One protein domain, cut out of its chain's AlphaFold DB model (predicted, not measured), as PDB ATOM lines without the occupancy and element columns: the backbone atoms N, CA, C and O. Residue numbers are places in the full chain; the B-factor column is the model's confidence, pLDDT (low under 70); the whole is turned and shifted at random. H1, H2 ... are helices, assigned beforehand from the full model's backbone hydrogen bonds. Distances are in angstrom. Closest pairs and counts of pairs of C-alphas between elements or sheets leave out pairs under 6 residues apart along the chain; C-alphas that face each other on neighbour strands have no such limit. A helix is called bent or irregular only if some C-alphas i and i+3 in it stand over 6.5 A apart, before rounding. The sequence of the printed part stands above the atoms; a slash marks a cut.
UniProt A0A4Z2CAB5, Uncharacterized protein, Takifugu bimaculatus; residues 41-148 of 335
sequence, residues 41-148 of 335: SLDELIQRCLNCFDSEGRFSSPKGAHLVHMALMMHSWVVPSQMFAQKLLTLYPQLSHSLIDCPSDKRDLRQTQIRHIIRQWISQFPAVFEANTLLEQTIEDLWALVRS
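Overview. This is residues 41 to 148 of the 335 residues of an uncharacterized protein of Takifugu bimaculatus (UniProt A0A4Z2CAB5). A compact, rounded cluster of mostly crossed helices is made of two pairs and one long helix: H1 and H2 form a helical hairpin, H3 packs on H6, and the long helix H4 touches one helix of each pair, H1 with its residues 110 to 117 and H6 with its residues 115 to 119. Short H5 makes the corner between H4 and H6, and the loop of residues 91 to 103 leads from H3 to the first residue of H4. The printed part has 108 residues with six named helices, H1 to H6 in order along the chain, and no named strand; its class is all helix. The radius of gyration of the C-alphas is 13.4 A, and the spans are 39 by 31 by 27 A.

Along the chain. Find C-alpha 42 at (58.730, -65.330, 29.047); from there H1 runs through residues 42 to 50, 12.4 A. H2 is residues 62 to 77, 23.6 A, with a kink of 29 degrees near residue 71; it is irregular, C-alphas 73 and 76 being 7.2 A apart. H3 is residues 81 to 90, 14.2 A. Look for C-alpha 104 at (53.946, -69.565, 54.255), where H4, residues 104 to 124, begins its 30.2 A. H5 is residues 126 to 130, 6.6 A. H6, residues 133 to 147, covers 21.1 A and ends at C-alpha 147, (38.450, -76.119, 41.896); it is irregular too, with C-alphas 134 and 137 at 7.6 A.

Arrangement. Begin with the hairpin: H1 touches residues 64 to 71 of H2, closest at the C-alphas of Cys 49 and Val 68, 5.3 A. They run opposite ways at a shallow tilt of 34 degrees, only just short of steep. H1 also touches residues 110 to 117 of H4, about perpendicular at 83 degrees, closest at the C-alphas of Leu 50 and Gln 113, 5.6 A. H3 is close to H4 but not clearly touching: the closest C-alphas, of Leu 88 and Ile 114, are 7.0 A apart. H3 touches H6 at a steep tilt of 38 degrees, the same way, closest at the C-alphas of Gln 82 and Leu 135, 6.0 A. Residues 142 to 146 of H6 touch residues 115 to 119 of H4 at a steep tilt of 50 degrees, opposite ways, closest at the C-alphas of Arg 115 and Val 146, 5.9 A. H5 and H6 only just touch, only at the corner, with 3 pairs of C-alphas within 8 A; the closest, of Phe 129 and Leu 135, are 7.3 A apart. H1 and H6 are apart, as are H2 and H6. In H1, H3, H4 and H5 every O i to N i+4 pair is within hydrogen-bond range; in H2 10 of 12 are, and in H6 9 of 11.

Size, cuts and confidence. The C-alphas farthest apart, of Asp 101 and Ala 131, are 39.3 A apart. The printed part has no cut; the links H1 to H2 and H3 to H4 are long. Look for pLDDT under 70 at residues 93 to 107 and 130 to 148; the mean of the printed part is 75.7.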
ATOM      1  N   SER A  41      61.988 -61.647  28.964       86.31
ATOM      2  CA  SER A  41      61.862 -63.106  28.838       86.31
ATOM      3  C   SER A  41      60.435 -63.571  29.157       86.31
ATOM      4  O   SER A  41      59.682 -62.870  29.833       86.31
ATOM      5  N   LEU A  42      60.043 -64.769  28.704       84.94
ATOM      6  CA  LEU A  42      58.730 -65.330  29.047       84.94
ATOM      7  C   LEU A  42      58.543 -65.436  30.569       84.94
ATOM      8  O   LEU A  42      57.487 -65.082  31.087       84.94
ATOM      9  N   ASP A  43      59.579 -65.885  31.279       85.25
ATOM     10  CA  ASP A  43      59.544 -66.032  32.733       85.25
ATOM     11  C   ASP A  43      59.377 -64.667  33.421       85.25
ATOM     12  O   ASP A  43      58.556 -64.519  34.325       85.25
ATOM     13  N   GLU A  44      60.080 -63.634  32.949       86.88
ATOM     14  CA  GLU A  44      59.951 -62.275  33.480       86.88
ATOM     15  C   GLU A  44      58.576 -61.660  33.166       86.88
ATOM     16  O   GLU A  44      57.992 -60.991  34.020       86.88
ATOM     17  N   LEU A  45      58.012 -61.924  31.983       88.50
ATOM     18  CA  LEU A  45      56.662 -61.487  31.619       88.50
ATOM     19  C   LEU A  45      55.607 -62.120  32.531       88.50
ATOM     20  O   LEU A  45      54.739 -61.408  33.037       88.50
ATOM     21  N   ILE A  46      55.699 -63.431  32.773       87.94
ATOM     22  CA  ILE A  46      54.785 -64.144  33.672       87.94
ATOM     23  C   ILE A  46      54.896 -63.579  35.091       87.94
ATOM     24  O   ILE A  46      53.875 -63.253  35.690       87.94
ATOM     25  N   GLN A  47      56.110 -63.367  35.611       87.62
ATOM     26  CA  GLN A  47      56.295 -62.763  36.939       87.62
ATOM     27  C   GLN A  47      55.695 -61.354  37.026       87.62
ATOM     28  O   GLN A  47      55.021 -61.031  38.002       87.62
ATOM     29  N   ARG A  48      55.872 -60.517  35.994       87.62
ATOM     30  CA  ARG A  48      55.239 -59.189  35.942       87.62
ATOM     31  C   ARG A  48      53.712 -59.281  35.935       87.62
ATOM     32  O   ARG A  48      53.074 -58.473  36.604       87.62
ATOM     33  N   CYS A  49      53.135 -60.254  35.228       88.81
ATOM     34  CA  CYS A  49      51.689 -60.487  35.220       88.81
ATOM     35  C   CYS A  49      51.174 -60.932  36.596       88.81
ATOM     36  O   CYS A  49      50.177 -60.397  37.066       88.81
ATOM     37  N   LEU A  50      51.873 -61.849  37.272       87.50
ATOM     38  CA  LEU A  50      51.510 -62.307  38.620       87.50
ATOM     39  C   LEU A  50      51.562 -61.164  39.644       87.50
ATOM     40  O   LEU A  50      50.639 -61.003  40.434       87.50
ATOM     41  N   ASN A  51      52.575 -60.299  39.556       88.19
ATOM     42  CA  ASN A  51      52.718 -59.127  40.426       88.19
ATOM     43  C   ASN A  51      51.644 -58.044  40.201       88.19
ATOM     44  O   ASN A  51      51.607 -57.060  40.939       88.19
ATOM     45  N   CYS A  52      50.786 -58.183  39.182       87.69
ATOM     46  CA  CYS A  52      49.666 -57.268  38.959       87.69
ATOM     47  C   CYS A  52      48.448 -57.568  39.845       87.69
ATOM     48  O   CYS A  52      47.526 -56.752  39.849       87.69
ATOM     49  N   PHE A  53      48.434 -58.701  40.549       85.19
ATOM     50  CA  PHE A  53      47.338 -59.137  41.413       85.19
ATOM     51  C   PHE A  53      47.645 -58.859  42.894       85.19
ATOM     52  O   PHE A  53      48.771 -59.097  43.349       85.19
ATOM     53  N   ASP A  54      46.650 -58.371  43.638       81.12
ATOM     54  CA  ASP A  54      46.690 -58.211  45.097       81.12
ATOM     55  C   ASP A  54      46.381 -59.532  45.842       81.12
ATOM     56  O   ASP A  54      46.241 -60.589  45.218       81.12
ATOM     57  N   SER A  55      46.328 -59.496  47.182       74.00
ATOM     58  CA  SER A  55      46.021 -60.674  48.019       74.00
ATOM     59  C   SER A  55      44.626 -61.247  47.771       74.00
ATOM     60  O   SER A  55      44.433 -62.446  47.937       74.00
ATOM     61  N   GLU A  56      43.700 -60.406  47.311       73.19
ATOM     62  CA  GLU A  56      42.311 -60.748  47.000       73.19
ATOM     63  C   GLU A  56      42.126 -61.103  45.515       73.19
ATOM     64  O   GLU A  56      41.003 -61.263  45.042       73.19
ATOM     65  N   GLY A  57      43.217 -61.159  44.740       70.00
ATOM     66  CA  GLY A  57      43.181 -61.489  43.319       70.00
ATOM     67  C   GLY A  57      42.617 -60.402  42.402       70.00
ATOM     68  O   GLY A  57      42.292 -60.677  41.242       70.00
ATOM     69  N   ARG A  58      42.521 -59.157  42.876       78.94
ATOM     70  CA  ARG A  58      42.150 -57.990  42.066       78.94
ATOM     71  C   ARG A  58      43.384 -57.311  41.487       78.94
ATOM     72  O   ARG A  58      44.502 -57.463  41.971       78.94
ATOM     73  N   PHE A  59      43.185 -56.535  40.424       83.19
ATOM     74  CA  PHE A  59      44.281 -55.808  39.795       83.19
ATOM     75  C   PHE A  59      44.721 -54.611  40.638       83.19
ATOM     76  O   PHE A  59      43.947 -53.680  40.862       83.19
ATOM     77  N   SER A  60      46.007 -54.566  40.979       80.88
ATOM     78  CA  SER A  60      46.619 -53.461  41.728       80.88
ATOM     79  C   SER A  60      46.651 -52.144  40.937       80.88
ATOM     80  O   SER A  60      46.839 -51.074  41.509       80.88
ATOM     81  N   SER A  61      46.508 -52.193  39.604       84.44
ATOM     82  CA  SER A  61      46.378 -50.999  38.759       84.44
ATOM     83  C   SER A  61      45.724 -51.293  37.396       84.44
ATOM     84  O   SER A  61      45.873 -52.404  36.876       84.44
ATOM     85  N   PRO A  62      45.107 -50.290  36.732       83.00
ATOM     86  CA  PRO A  62      44.584 -50.432  35.365       83.00
ATOM     87  C   PRO A  62      45.655 -50.826  34.337       83.00
ATOM     88  O   PRO A  62      45.391 -51.566  33.391       83.00
ATOM     89  N   LYS A  63      46.897 -50.364  34.539       83.44
ATOM     90  CA  LYS A  63      48.043 -50.740  33.698       83.44
ATOM     91  C   LYS A  63      48.392 -52.222  33.852       83.44
ATOM     92  O   LYS A  63      48.736 -52.862  32.863       83.44
ATOM     93  N   GLY A  64      48.276 -52.755  35.069       85.00
ATOM     94  CA  GLY A  64      48.459 -54.177  35.347       85.00
ATOM     95  C   GLY A  64      47.395 -55.038  34.672       85.00
ATOM     96  O   GLY A  64      47.738 -56.002  33.995       85.00
ATOM     97  N   ALA A  65      46.124 -54.630  34.747       85.62
ATOM     98  CA  ALA A  65      45.031 -55.309  34.046       85.62
ATOM     99  C   ALA A  65      45.271 -55.378  32.526       85.62
ATOM    100  O   ALA A  65      45.139 -56.438  31.916       85.62
ATOM    101  N   HIS A  66      45.697 -54.264  31.920       86.00
ATOM    102  CA  HIS A  66      46.022 -54.222  30.494       86.00
ATOM    103  C   HIS A  66      47.219 -55.113  30.133       86.00
ATOM    104  O   HIS A  66      47.176 -55.797  29.114       86.00
ATOM    105  N   LEU A  67      48.270 -55.139  30.964       88.38
ATOM    106  CA  LEU A  67      49.426 -56.015  30.759       88.38
ATOM    107  C   LEU A  67      49.020 -57.493  30.782       88.38
ATOM    108  O   LEU A  67      49.412 -58.237  29.888       88.38
ATOM    109  N   VAL A  68      48.228 -57.901  31.778       88.75
ATOM    110  CA  VAL A  68      47.752 -59.284  31.907       88.75
ATOM    111  C   VAL A  68      46.883 -59.658  30.708       88.75
ATOM    112  O   VAL A  68      47.142 -60.672  30.069       88.75
ATOM    113  N   HIS A  69      45.920 -58.814  30.333       87.62
ATOM    114  CA  HIS A  69      45.079 -59.053  29.157       87.62
ATOM    115  C   HIS A  69      45.904 -59.166  27.865       87.62
ATOM    116  O   HIS A  69      45.718 -60.093  27.080       87.62
ATOM    117  N   MET A  70      46.866 -58.259  27.665       88.69
ATOM    118  CA  MET A  70      47.767 -58.293  26.514       88.69
ATOM    119  C   MET A  70      48.606 -59.573  26.495       88.69
ATOM    120  O   MET A  70      48.736 -60.188  25.442       88.69
ATOM    121  N   ALA A  71      49.160 -59.990  27.634       89.06
ATOM    122  CA  ALA A  71      49.954 -61.210  27.724       89.06
ATOM    123  C   ALA A  71      49.116 -62.452  27.389       89.06
ATOM    124  O   ALA A  71      49.546 -63.249  26.564       89.06
ATOM    125  N   LEU A  72      47.911 -62.575  27.957       89.56
ATOM    126  CA  LEU A  72      47.007 -63.713  27.745       89.56
ATOM    127  C   LEU A  72      46.410 -63.776  26.331       89.56
ATOM    128  O   LEU A  72      46.090 -64.854  25.837       89.56
ATOM    129  N   MET A  73      46.249 -62.629  25.671       87.25
ATOM    130  CA  MET A  73      45.817 -62.579  24.276       87.25
ATOM    131  C   MET A  73      46.987 -62.900  23.334       87.25
ATOM    132  O   MET A  73      46.869 -63.706  22.412       87.25
ATOM    133  N   MET A  74      48.144 -62.273  23.562       89.12
ATOM    134  CA  MET A  74      49.231 -62.229  22.586       89.12
ATOM    135  C   MET A  74      50.293 -63.322  22.763       89.12
ATOM    136  O   MET A  74      51.086 -63.509  21.839       89.12
ATOM    137  N   HIS A  75      50.342 -64.062  23.882       88.25
ATOM    138  CA  HIS A  75      51.397 -65.068  24.120       88.25
ATOM    139  C   HIS A  75      51.482 -66.091  22.991       88.25
ATOM    140  O   HIS A  75      52.586 -66.442  22.580       88.25
ATOM    141  N   SER A  76      50.332 -66.495  22.440       86.69
ATOM    142  CA  SER A  76      50.224 -67.499  21.375       86.69
ATOM    143  C   SER A  76      51.002 -67.136  20.102       86.69
ATOM    144  O   SER A  76      51.361 -68.022  19.321       86.69
ATOM    145  N   TRP A  77      51.301 -65.853  19.880       84.75
ATOM    146  CA  TRP A  77      52.124 -65.385  18.761       84.75
ATOM    147  C   TRP A  77      53.603 -65.729  18.915       84.75
ATOM    148  O   TRP A  77      54.295 -65.851  17.910       84.75
ATOM    149  N   VAL A  78      54.081 -65.879  20.149       84.94
ATOM    150  CA  VAL A  78      55.497 -66.127  20.458       84.94
ATOM    151  C   VAL A  78      55.703 -67.553  20.957       84.94
ATOM    152  O   VAL A  78      56.665 -68.208  20.572       84.94
ATOM    153  N   VAL A  79      54.802 -68.042  21.811       86.19
ATOM    154  CA  VAL A  79      54.933 -69.314  22.526       86.19
ATOM    155  C   VAL A  79      53.599 -70.066  22.485       86.19
ATOM    156  O   VAL A  79      52.557 -69.454  22.725       86.19
ATOM    157  N   PRO A  80      53.586 -71.387  22.218       85.56
ATOM    158  CA  PRO A  80      52.363 -72.183  22.286       85.56
ATOM    159  C   PRO A  80      51.670 -72.064  23.648       85.56
ATOM    160  O   PRO A  80      52.331 -72.090  24.689       85.56
ATOM    161  N   SER A  81      50.335 -72.014  23.657       86.31
ATOM    162  CA  SER A  81      49.545 -71.958  24.898       86.31
ATOM    163  C   SER A  81      49.880 -73.100  25.862       86.31
ATOM    164  O   SER A  81      49.885 -72.888  27.067       86.31
ATOM    165  N   GLN A  82      50.246 -74.280  25.349       82.94
ATOM    166  CA  GLN A  82      50.683 -75.414  26.166       82.94
ATOM    167  C   GLN A  82      51.954 -75.098  26.965       82.94
ATOM    168  O   GLN A  82      52.013 -75.355  28.162       82.94
ATOM    169  N   MET A  83      52.962 -74.496  26.329       83.62
ATOM    170  CA  MET A  83      54.195 -74.102  27.016       83.62
ATOM    171  C   MET A  83      53.933 -72.986  28.033       83.62
ATOM    172  O   MET A  83      54.519 -72.991  29.112       83.62
ATOM    173  N   PHE A  84      53.035 -72.048  27.714       87.88
ATOM    174  CA  PHE A  84      52.608 -71.004  28.648       87.88
ATOM    175  C   PHE A  84      51.920 -71.599  29.889       87.88
ATOM    176  O   PHE A  84      52.286 -71.271  31.017       87.88
ATOM    177  N   ALA A  85      50.992 -72.541  29.686       84.81
ATOM    178  CA  ALA A  85      50.317 -73.288  30.744       84.81
ATOM    179  C   ALA A  85      51.303 -74.089  31.609       84.81
ATOM    180  O   ALA A  85      51.298 -73.957  32.830       84.81
ATOM    181  N   GLN A  86      52.204 -74.858  30.991       83.62
ATOM    182  CA  GLN A  86      53.236 -75.618  31.703       83.62
ATOM    183  C   GLN A  86      54.130 -74.708  32.544       83.62
ATOM    184  O   GLN A  86      54.428 -75.030  33.690       83.62
ATOM    185  N   LYS A  87      54.523 -73.541  32.023       85.12
ATOM    186  CA  LYS A  87      55.300 -72.558  32.786       85.12
ATOM    187  C   LYS A  87      54.540 -72.052  34.012       85.12
ATOM    188  O   LYS A  87      55.120 -72.015  35.095       85.12
ATOM    189  N   LEU A  88      53.251 -71.737  33.883       84.56
ATOM    190  CA  LEU A  88      52.411 -71.379  35.032       84.56
ATOM    191  C   LEU A  88      52.325 -72.519  36.061       84.56
ATOM    192  O   LEU A  88      52.483 -72.263  37.254       84.56
ATOM    193  N   LEU A  89      52.167 -73.766  35.608       79.94
ATOM    194  CA  LEU A  89      52.138 -74.950  36.474       79.94
ATOM    195  C   LEU A  89      53.475 -75.176  37.198       79.94
ATOM    196  O   LEU A  89      53.479 -75.434  38.396       79.94
ATOM    197  N   THR A  90      54.621 -75.002  36.527       80.38
ATOM    198  CA  THR A  90      55.946 -75.126  37.175       80.38
ATOM    199  C   THR A  90      56.192 -74.069  38.250       80.38
ATOM    200  O   THR A  90      56.953 -74.305  39.187       80.38
ATOM    201  N   LEU A  91      55.550 -72.903  38.131       76.69
ATOM    202  CA  LEU A  91      55.616 -71.837  39.129       76.69
ATOM    203  C   LEU A  91      54.657 -72.071  40.302       76.69
ATOM    204  O   LEU A  91      54.768 -71.372  41.314       76.69
ATOM    205  N   TYR A  92      53.740 -73.039  40.189       72.06
ATOM    206  CA  TYR A  92      52.819 -73.392  41.258       72.06
ATOM    207  C   TYR A  92      53.583 -74.101  42.399       72.06
ATOM    208  O   TYR A  92      54.187 -75.159  42.188       72.06
ATOM    209  N   PRO A  93      53.600 -73.543  43.625       58.94
ATOM    210  CA  PRO A  93      54.504 -73.988  44.688       58.94
ATOM    211  C   PRO A  93      54.358 -75.437  45.172       58.94
ATOM    212  O   PRO A  93      55.295 -75.949  45.770       58.94
ATOM    213  N   GLN A  94      53.229 -76.111  44.931       55.28
ATOM    214  CA  GLN A  94      53.053 -77.516  45.335       55.28
ATOM    215  C   GLN A  94      53.806 -78.517  44.432       55.28
ATOM    216  O   GLN A  94      54.039 -79.645  44.850       55.28
ATOM    217  N   LEU A  95      54.229 -78.106  43.228       48.91
ATOM    218  CA  LEU A  95      54.929 -78.952  42.242       48.91
ATOM    219  C   LEU A  95      56.417 -78.594  42.075       48.91
ATOM    220  O   LEU A  95      57.145 -79.272  41.351       48.91
ATOM    221  N   SER A  96      56.895 -77.537  42.738       46.28
ATOM    222  CA  SER A  96      58.299 -77.117  42.684       46.28
ATOM    223  C   SER A  96      59.021 -77.453  43.990       46.28
ATOM    224  O   SER A  96      58.880 -76.774  45.005       46.28
ATOM    225  N   HIS A  97      59.897 -78.462  43.947       47.62
ATOM    226  CA  HIS A  97      60.806 -78.829  45.050       47.62
ATOM    227  C   HIS A  97      61.723 -77.674  45.528       47.62
ATOM    228  O   HIS A  97      62.389 -77.793  46.550       47.62
ATOM    229  N   SER A  98      61.749 -76.544  44.811       47.66
ATOM    230  CA  SER A  98      62.592 -75.366  45.060       47.66
ATOM    231  C   SER A  98      62.038 -74.372  46.098       47.66
ATOM    232  O   SER A  98      62.746 -73.425  46.437       47.66
ATOM    233  N   LEU A  99      60.794 -74.513  46.575       48.44
ATOM    234  CA  LEU A  99      60.141 -73.515  47.449       48.44
ATOM    235  C   LEU A  99      59.969 -73.958  48.911       48.44
ATOM    236  O   LEU A  99      59.257 -73.288  49.664       48.44
ATOM    237  N   ILE A 100      60.628 -75.045  49.323       52.94
ATOM    238  CA  ILE A 100      60.528 -75.613  50.679       52.94
ATOM    239  C   ILE A 100      60.958 -74.595  51.761       52.94
ATOM    240  O   ILE A 100      60.322 -74.553  52.809       52.94
ATOM    241  N   ASP A 101      61.876 -73.671  51.448       50.69
ATOM    242  CA  ASP A 101      62.408 -72.656  52.383       50.69
ATOM    243  C   ASP A 101      61.702 -71.276  52.353       50.69
ATOM    244  O   ASP A 101      62.171 -70.315  52.965       50.69
ATOM    245  N   CYS A 102      60.583 -71.119  51.633       54.53
ATOM    246  CA  CYS A 102      59.846 -69.843  51.585       54.53
ATOM    247  C   CYS A 102      58.802 -69.701  52.719       54.53
ATOM    248  O   CYS A 102      58.083 -70.667  52.980       54.53
ATOM    249  N   PRO A 103      58.634 -68.503  53.327       62.78
ATOM    250  CA  PRO A 103      57.593 -68.241  54.331       62.78
ATOM    251  C   PRO A 103      56.185 -68.551  53.798       62.78
ATOM    252  O   PRO A 103      55.902 -68.209  52.645       62.78
ATOM    253  N   SER A 104      55.313 -69.142  54.633       62.59
ATOM    254  CA  SER A 104      53.946 -69.565  54.255       62.59
ATOM    255  C   SER A 104      53.176 -68.456  53.530       62.59
ATOM    256  O   SER A 104      52.746 -68.657  52.400       62.59
ATOM    257  N   ASP A 105      53.177 -67.235  54.075       63.44
ATOM    258  CA  ASP A 105      52.429 -66.096  53.520       63.44
ATOM    259  C   ASP A 105      52.786 -65.757  52.062       63.44
ATOM    260  O   ASP A 105      51.929 -65.402  51.253       63.44
ATOM    261  N   LYS A 106      54.066 -65.878  51.679       68.31
ATOM    262  CA  LYS A 106      54.509 -65.601  50.298       68.31
ATOM    263  C   LYS A 106      54.146 -66.736  49.345       68.31
ATOM    264  O   LYS A 106      53.971 -66.499  48.147       68.31
ATOM    265  N   ARG A 107      54.075 -67.964  49.862       68.81
ATOM    266  CA  ARG A 107      53.664 -69.153  49.114       68.81
ATOM    267  C   ARG A 107      52.170 -69.085  48.804       68.81
ATOM    268  O   ARG A 107      51.799 -69.294  47.650       68.81
ATOM    269  N   ASP A 108      51.373 -68.703  49.796       71.56
ATOM    270  CA  ASP A 108      49.918 -68.597  49.703       71.56
ATOM    271  C   ASP A 108      49.516 -67.460  48.752       71.56
ATOM    272  O   ASP A 108      48.749 -67.677  47.813       71.56
ATOM    273  N   LEU A 109      50.159 -66.288  48.865       76.88
ATOM    274  CA  LEU A 109      49.963 -65.186  47.917       76.88
ATOM    275  C   LEU A 109      50.257 -65.614  46.470       76.88
ATOM    276  O   LEU A 109      49.457 -65.368  45.569       76.88
ATOM    277  N   ARG A 110      51.386 -66.291  46.227       77.81
ATOM    278  CA  ARG A 110      51.766 -66.734  44.876       77.81
ATOM    279  C   ARG A 110      50.791 -67.772  44.312       77.81
ATOM    280  O   ARG A 110      50.478 -67.716  43.124       77.81
ATOM    281  N   GLN A 111      50.294 -68.695  45.136       77.56
ATOM    282  CA  GLN A 111      49.254 -69.649  44.729       77.56
ATOM    283  C   GLN A 111      47.967 -68.930  44.325       77.56
ATOM    284  O   GLN A 111      47.386 -69.242  43.285       77.56
ATOM    285  N   THR A 112      47.545 -67.938  45.105       78.19
ATOM    286  CA  THR A 112      46.369 -67.119  44.807       78.19
ATOM    287  C   THR A 112      46.543 -66.345  43.503       78.19
ATOM    288  O   THR A 112      45.677 -66.434  42.637       78.19
ATOM    289  N   GLN A 113      47.684 -65.689  43.275       84.44
ATOM    290  CA  GLN A 113      47.957 -64.968  42.021       84.44
ATOM    291  C   GLN A 113      47.938 -65.891  40.790       84.44
ATOM    292  O   GLN A 113      47.366 -65.537  39.756       84.44
ATOM    293  N   ILE A 114      48.530 -67.089  40.893       83.50
ATOM    294  CA  ILE A 114      48.538 -68.074  39.799       83.50
ATOM    295  C   ILE A 114      47.115 -68.572  39.503       83.50
ATOM    296  O   ILE A 114      46.713 -68.645  38.344       83.50
ATOM    297  N   ARG A 115      46.307 -68.859  40.526       77.62
ATOM    298  CA  ARG A 115      44.907 -69.269  40.328       77.62
ATOM    299  C   ARG A 115      44.079 -68.165  39.671       77.62
ATOM    300  O   ARG A 115      43.336 -68.438  38.730       77.62
ATOM    301  N   HIS A 116      44.269 -66.916  40.087       83.88
ATOM    302  CA  HIS A 116      43.567 -65.772  39.509       83.88
ATOM    303  C   HIS A 116      43.931 -65.536  38.043       83.88
ATOM    304  O   HIS A 116      43.027 -65.347  37.229       83.88
ATOM    305  N   ILE A 117      45.213 -65.603  37.664       86.25
ATOM    306  CA  ILE A 117      45.593 -65.437  36.253       86.25
ATOM    307  C   ILE A 117      45.040 -66.568  35.377       86.25
ATOM    308  O   ILE A 117      44.592 -66.304  34.264       86.25
ATOM    309  N   ILE A 118      44.995 -67.806  35.887       83.50
ATOM    310  CA  ILE A 118      44.395 -68.953  35.186       83.50
ATOM    311  C   ILE A 118      42.887 -68.743  35.020       83.50
ATOM    312  O   ILE A 118      42.368 -68.873  33.912       83.50
ATOM    313  N   ARG A 119      42.184 -68.346  36.087       83.19
ATOM    314  CA  ARG A 119      40.747 -68.043  36.046       83.19
ATOM    315  C   ARG A 119      40.434 -66.925  35.051       83.19
ATOM    316  O   ARG A 119      39.487 -67.042  34.279       83.19
ATOM    317  N   GLN A 120      41.245 -65.869  35.030       83.56
ATOM    318  CA  GLN A 120      41.120 -64.786  34.052       83.56
ATOM    319  C   GLN A 120      41.379 -65.279  32.626       83.56
ATOM    320  O   GLN A 120      40.642 -64.907  31.717       83.56
ATOM    321  N   TRP A 121      42.374 -66.140  32.417       85.81
ATOM    322  CA  TRP A 121      42.673 -66.686  31.096       85.81
ATOM    323  C   TRP A 121      41.514 -67.517  30.541       85.81
ATOM    324  O   TRP A 121      41.078 -67.279  29.415       85.81
ATOM    325  N   ILE A 122      40.973 -68.419  31.358       81.88
ATOM    326  CA  ILE A 122      39.822 -69.255  31.010       81.88
ATOM    327  C   ILE A 122      38.585 -68.390  30.744       81.88
ATOM    328  O   ILE A 122      37.922 -68.558  29.724       81.88
ATOM    329  N   SER A 123      38.292 -67.434  31.631       82.00
ATOM    330  CA  SER A 123      37.105 -66.584  31.511       82.00
ATOM    331  C   SER A 123      37.160 -65.634  30.315       82.00
ATOM    332  O   SER A 123      36.112 -65.322  29.755       82.00
ATOM    333  N   GLN A 124      38.339 -65.125  29.949       80.94
ATOM    334  CA  GLN A 124      38.475 -64.140  28.872       80.94
ATOM    335  C   GLN A 124      38.665 -64.785  27.495       80.94
ATOM    336  O   GLN A 124      38.314 -64.171  26.489       80.94
ATOM    337  N   PHE A 125      39.213 -66.002  27.427       83.31
ATOM    338  CA  PHE A 125      39.574 -66.652  26.163       83.31
ATOM    339  C   PHE A 125      39.157 -68.136  26.102       83.31
ATOM    340  O   PHE A 125      40.009 -68.984  25.823       83.31
ATOM    341  N   PRO A 126      37.865 -68.475  26.291       79.81
ATOM    342  CA  PRO A 126      37.393 -69.867  26.335       79.81
ATOM    343  C   PRO A 126      37.708 -70.650  25.049       79.81
ATOM    344  O   PRO A 126      38.143 -71.797  25.114       79.81
ATOM    345  N   ALA A 127      37.631 -69.999  23.884       75.00
ATOM    346  CA  ALA A 127      37.928 -70.608  22.584       75.00
ATOM    347  C   ALA A 127      39.353 -71.200  22.474       75.00
ATOM    348  O   ALA A 127      39.588 -72.116  21.690       75.00
ATOM    349  N   VAL A 128      40.323 -70.706  23.261       75.50
ATOM    350  CA  VAL A 128      41.694 -71.259  23.290       75.50
ATOM    351  C   VAL A 128      41.717 -72.668  23.891       75.50
ATOM    352  O   VAL A 128      42.558 -73.486  23.502       75.50
ATOM    353  N   PHE A 129      40.805 -72.931  24.827       72.81
ATOM    354  CA  PHE A 129      40.688 -74.180  25.572       72.81
ATOM    355  C   PHE A 129      39.822 -75.203  24.825       72.81
ATOM    356  O   PHE A 129      40.126 -76.387  24.875       72.81
ATOM    357  N   GLU A 130      38.817 -74.756  24.067       68.69
ATOM    358  CA  GLU A 130      37.964 -75.629  23.242       68.69
ATOM    359  C   GLU A 130      38.673 -76.157  21.980       68.69
ATOM    360  O   GLU A 130      38.391 -77.257  21.516       68.69
ATOM    361  N   ALA A 131      39.609 -75.387  21.413       60.56
ATOM    362  CA  ALA A 131      40.239 -75.715  20.132       60.56
ATOM    363  C   ALA A 131      41.462 -76.654  20.224       60.56
ATOM    364  O   ALA A 131      41.908 -77.170  19.199       60.56
ATOM    365  N   ASN A 132      42.050 -76.860  21.409       59.38
ATOM    366  CA  ASN A 132      43.313 -77.594  21.561       59.38
ATOM    367  C   ASN A 132      43.128 -78.952  22.256       59.38
ATOM    368  O   ASN A 132      43.266 -79.054  23.473       59.38
ATOM    369  N   THR A 133      42.966 -80.017  21.472       55.34
ATOM    370  CA  THR A 133      42.938 -81.411  21.966       55.34
ATOM    371  C   THR A 133      44.234 -81.833  22.674       55.34
ATOM    372  O   THR A 133      44.211 -82.616  23.615       55.34
ATOM    373  N   LEU A 134      45.386 -81.267  22.288       54.44
ATOM    374  CA  LEU A 134      46.692 -81.505  22.931       54.44
ATOM    375  C   LEU A 134      46.864 -80.823  24.298       54.44
ATOM    376  O   LEU A 134      47.855 -81.081  24.983       54.44
ATOM    377  N   LEU A 135      45.949 -79.930  24.682       55.78
ATOM    378  CA  LEU A 135      46.003 -79.237  25.964       55.78
ATOM    379  C   LEU A 135      45.095 -79.868  27.034       55.78
ATOM    380  O   LEU A 135      45.251 -79.466  28.183       55.78
ATOM    381  N   GLU A 136      44.215 -80.828  26.709       55.59
ATOM    382  CA  GLU A 136      43.199 -81.378  27.634       55.59
ATOM    383  C   GLU A 136      43.777 -81.767  29.003       55.59
ATOM    384  O   GLU A 136      43.307 -81.261  30.014       55.59
ATOM    385  N   GLN A 137      44.869 -82.539  29.050       61.09
ATOM    386  CA  GLN A 137      45.486 -82.974  30.317       61.09
ATOM    387  C   GLN A 137      46.055 -81.800  31.139       61.09
ATOM    388  O   GLN A 137      45.744 -81.641  32.314       61.09
ATOM    389  N   THR A 138      46.829 -80.908  30.512       63.47
ATOM    390  CA  THR A 138      47.344 -79.695  31.180       63.47
ATOM    391  C   THR A 138      46.239 -78.712  31.578       63.47
ATOM    392  O   THR A 138      46.410 -77.954  32.527       63.47
ATOM    393  N   ILE A 139      45.120 -78.685  30.849       63.25
ATOM    394  CA  ILE A 139      43.941 -77.867  31.154       63.25
ATOM    395  C   ILE A 139      43.174 -78.473  32.330       63.25
ATOM    396  O   ILE A 139      42.743 -77.727  33.203       63.25
ATOM    397  N   GLU A 140      43.034 -79.796  32.398       65.25
ATOM    398  CA  GLU A 140      42.450 -80.501  33.541       65.25
ATOM    399  C   GLU A 140      43.241 -80.243  34.825       65.25
ATOM    400  O   GLU A 140      42.629 -79.926  35.847       65.25
ATOM    401  N   ASP A 141      44.575 -80.265  34.757       67.19
ATOM    402  CA  ASP A 141      45.452 -79.898  35.876       67.19
ATOM    403  C   ASP A 141      45.219 -78.441  36.321       67.19
ATOM    404  O   ASP A 141      45.093 -78.151  37.514       67.19
ATOM    405  N   LEU A 142      45.088 -77.507  35.370       67.12
ATOM    406  CA  LEU A 142      44.762 -76.103  35.655       67.12
ATOM    407  C   LEU A 142      43.365 -75.950  36.285       67.12
ATOM    408  O   LEU A 142      43.201 -75.188  37.238       67.12
ATOM    409  N   TRP A 143      42.361 -76.686  35.802       64.06
ATOM    410  CA  TRP A 143      41.008 -76.692  36.369       64.06
ATOM    411  C   TRP A 143      40.944 -77.360  37.742       64.06
ATOM    412  O   TRP A 143      40.141 -76.951  38.580       64.06
ATOM    413  N   ALA A 144      41.762 -78.380  38.000       67.12
ATOM    414  CA  ALA A 144      41.886 -78.996  39.317       67.12
ATOM    415  C   ALA A 144      42.443 -77.994  40.344       67.12
ATOM    416  O   ALA A 144      41.936 -77.921  41.462       67.12
ATOM    417  N   LEU A 145      43.403 -77.154  39.939       64.88
ATOM    418  CA  LEU A 145      43.951 -76.080  40.775       64.88
ATOM    419  C   LEU A 145      42.962 -74.940  41.057       64.88
ATOM    420  O   LEU A 145      43.051 -74.307  42.105       64.88
ATOM    421  N   VAL A 146      42.039 -74.658  40.133       62.25
ATOM    422  CA  VAL A 146      40.990 -73.638  40.322       62.25
ATOM    423  C   VAL A 146      39.837 -74.168  41.187       62.25
ATOM    424  O   VAL A 146      39.234 -73.396  41.924       62.25
ATOM    425  N   ARG A 147      39.541 -75.475  41.135       65.44
ATOM    426  CA  ARG A 147      38.450 -76.119  41.896       65.44
ATOM    427  C   ARG A 147      38.804 -76.499  43.339       65.44
ATOM    428  O   ARG A 147      37.911 -76.884  44.083       65.44
ATOM    429  N   SER A 148      40.073 -76.425  43.738       59.03
ATOM    430  CA  SER A 148      40.517 -76.814  45.084       59.03
ATOM    431  C   SER A 148      40.208 -75.786  46.184       59.03
ATOM    432  O   SER A 148      40.481 -76.059  47.352       59.03
TER     433      SER A 148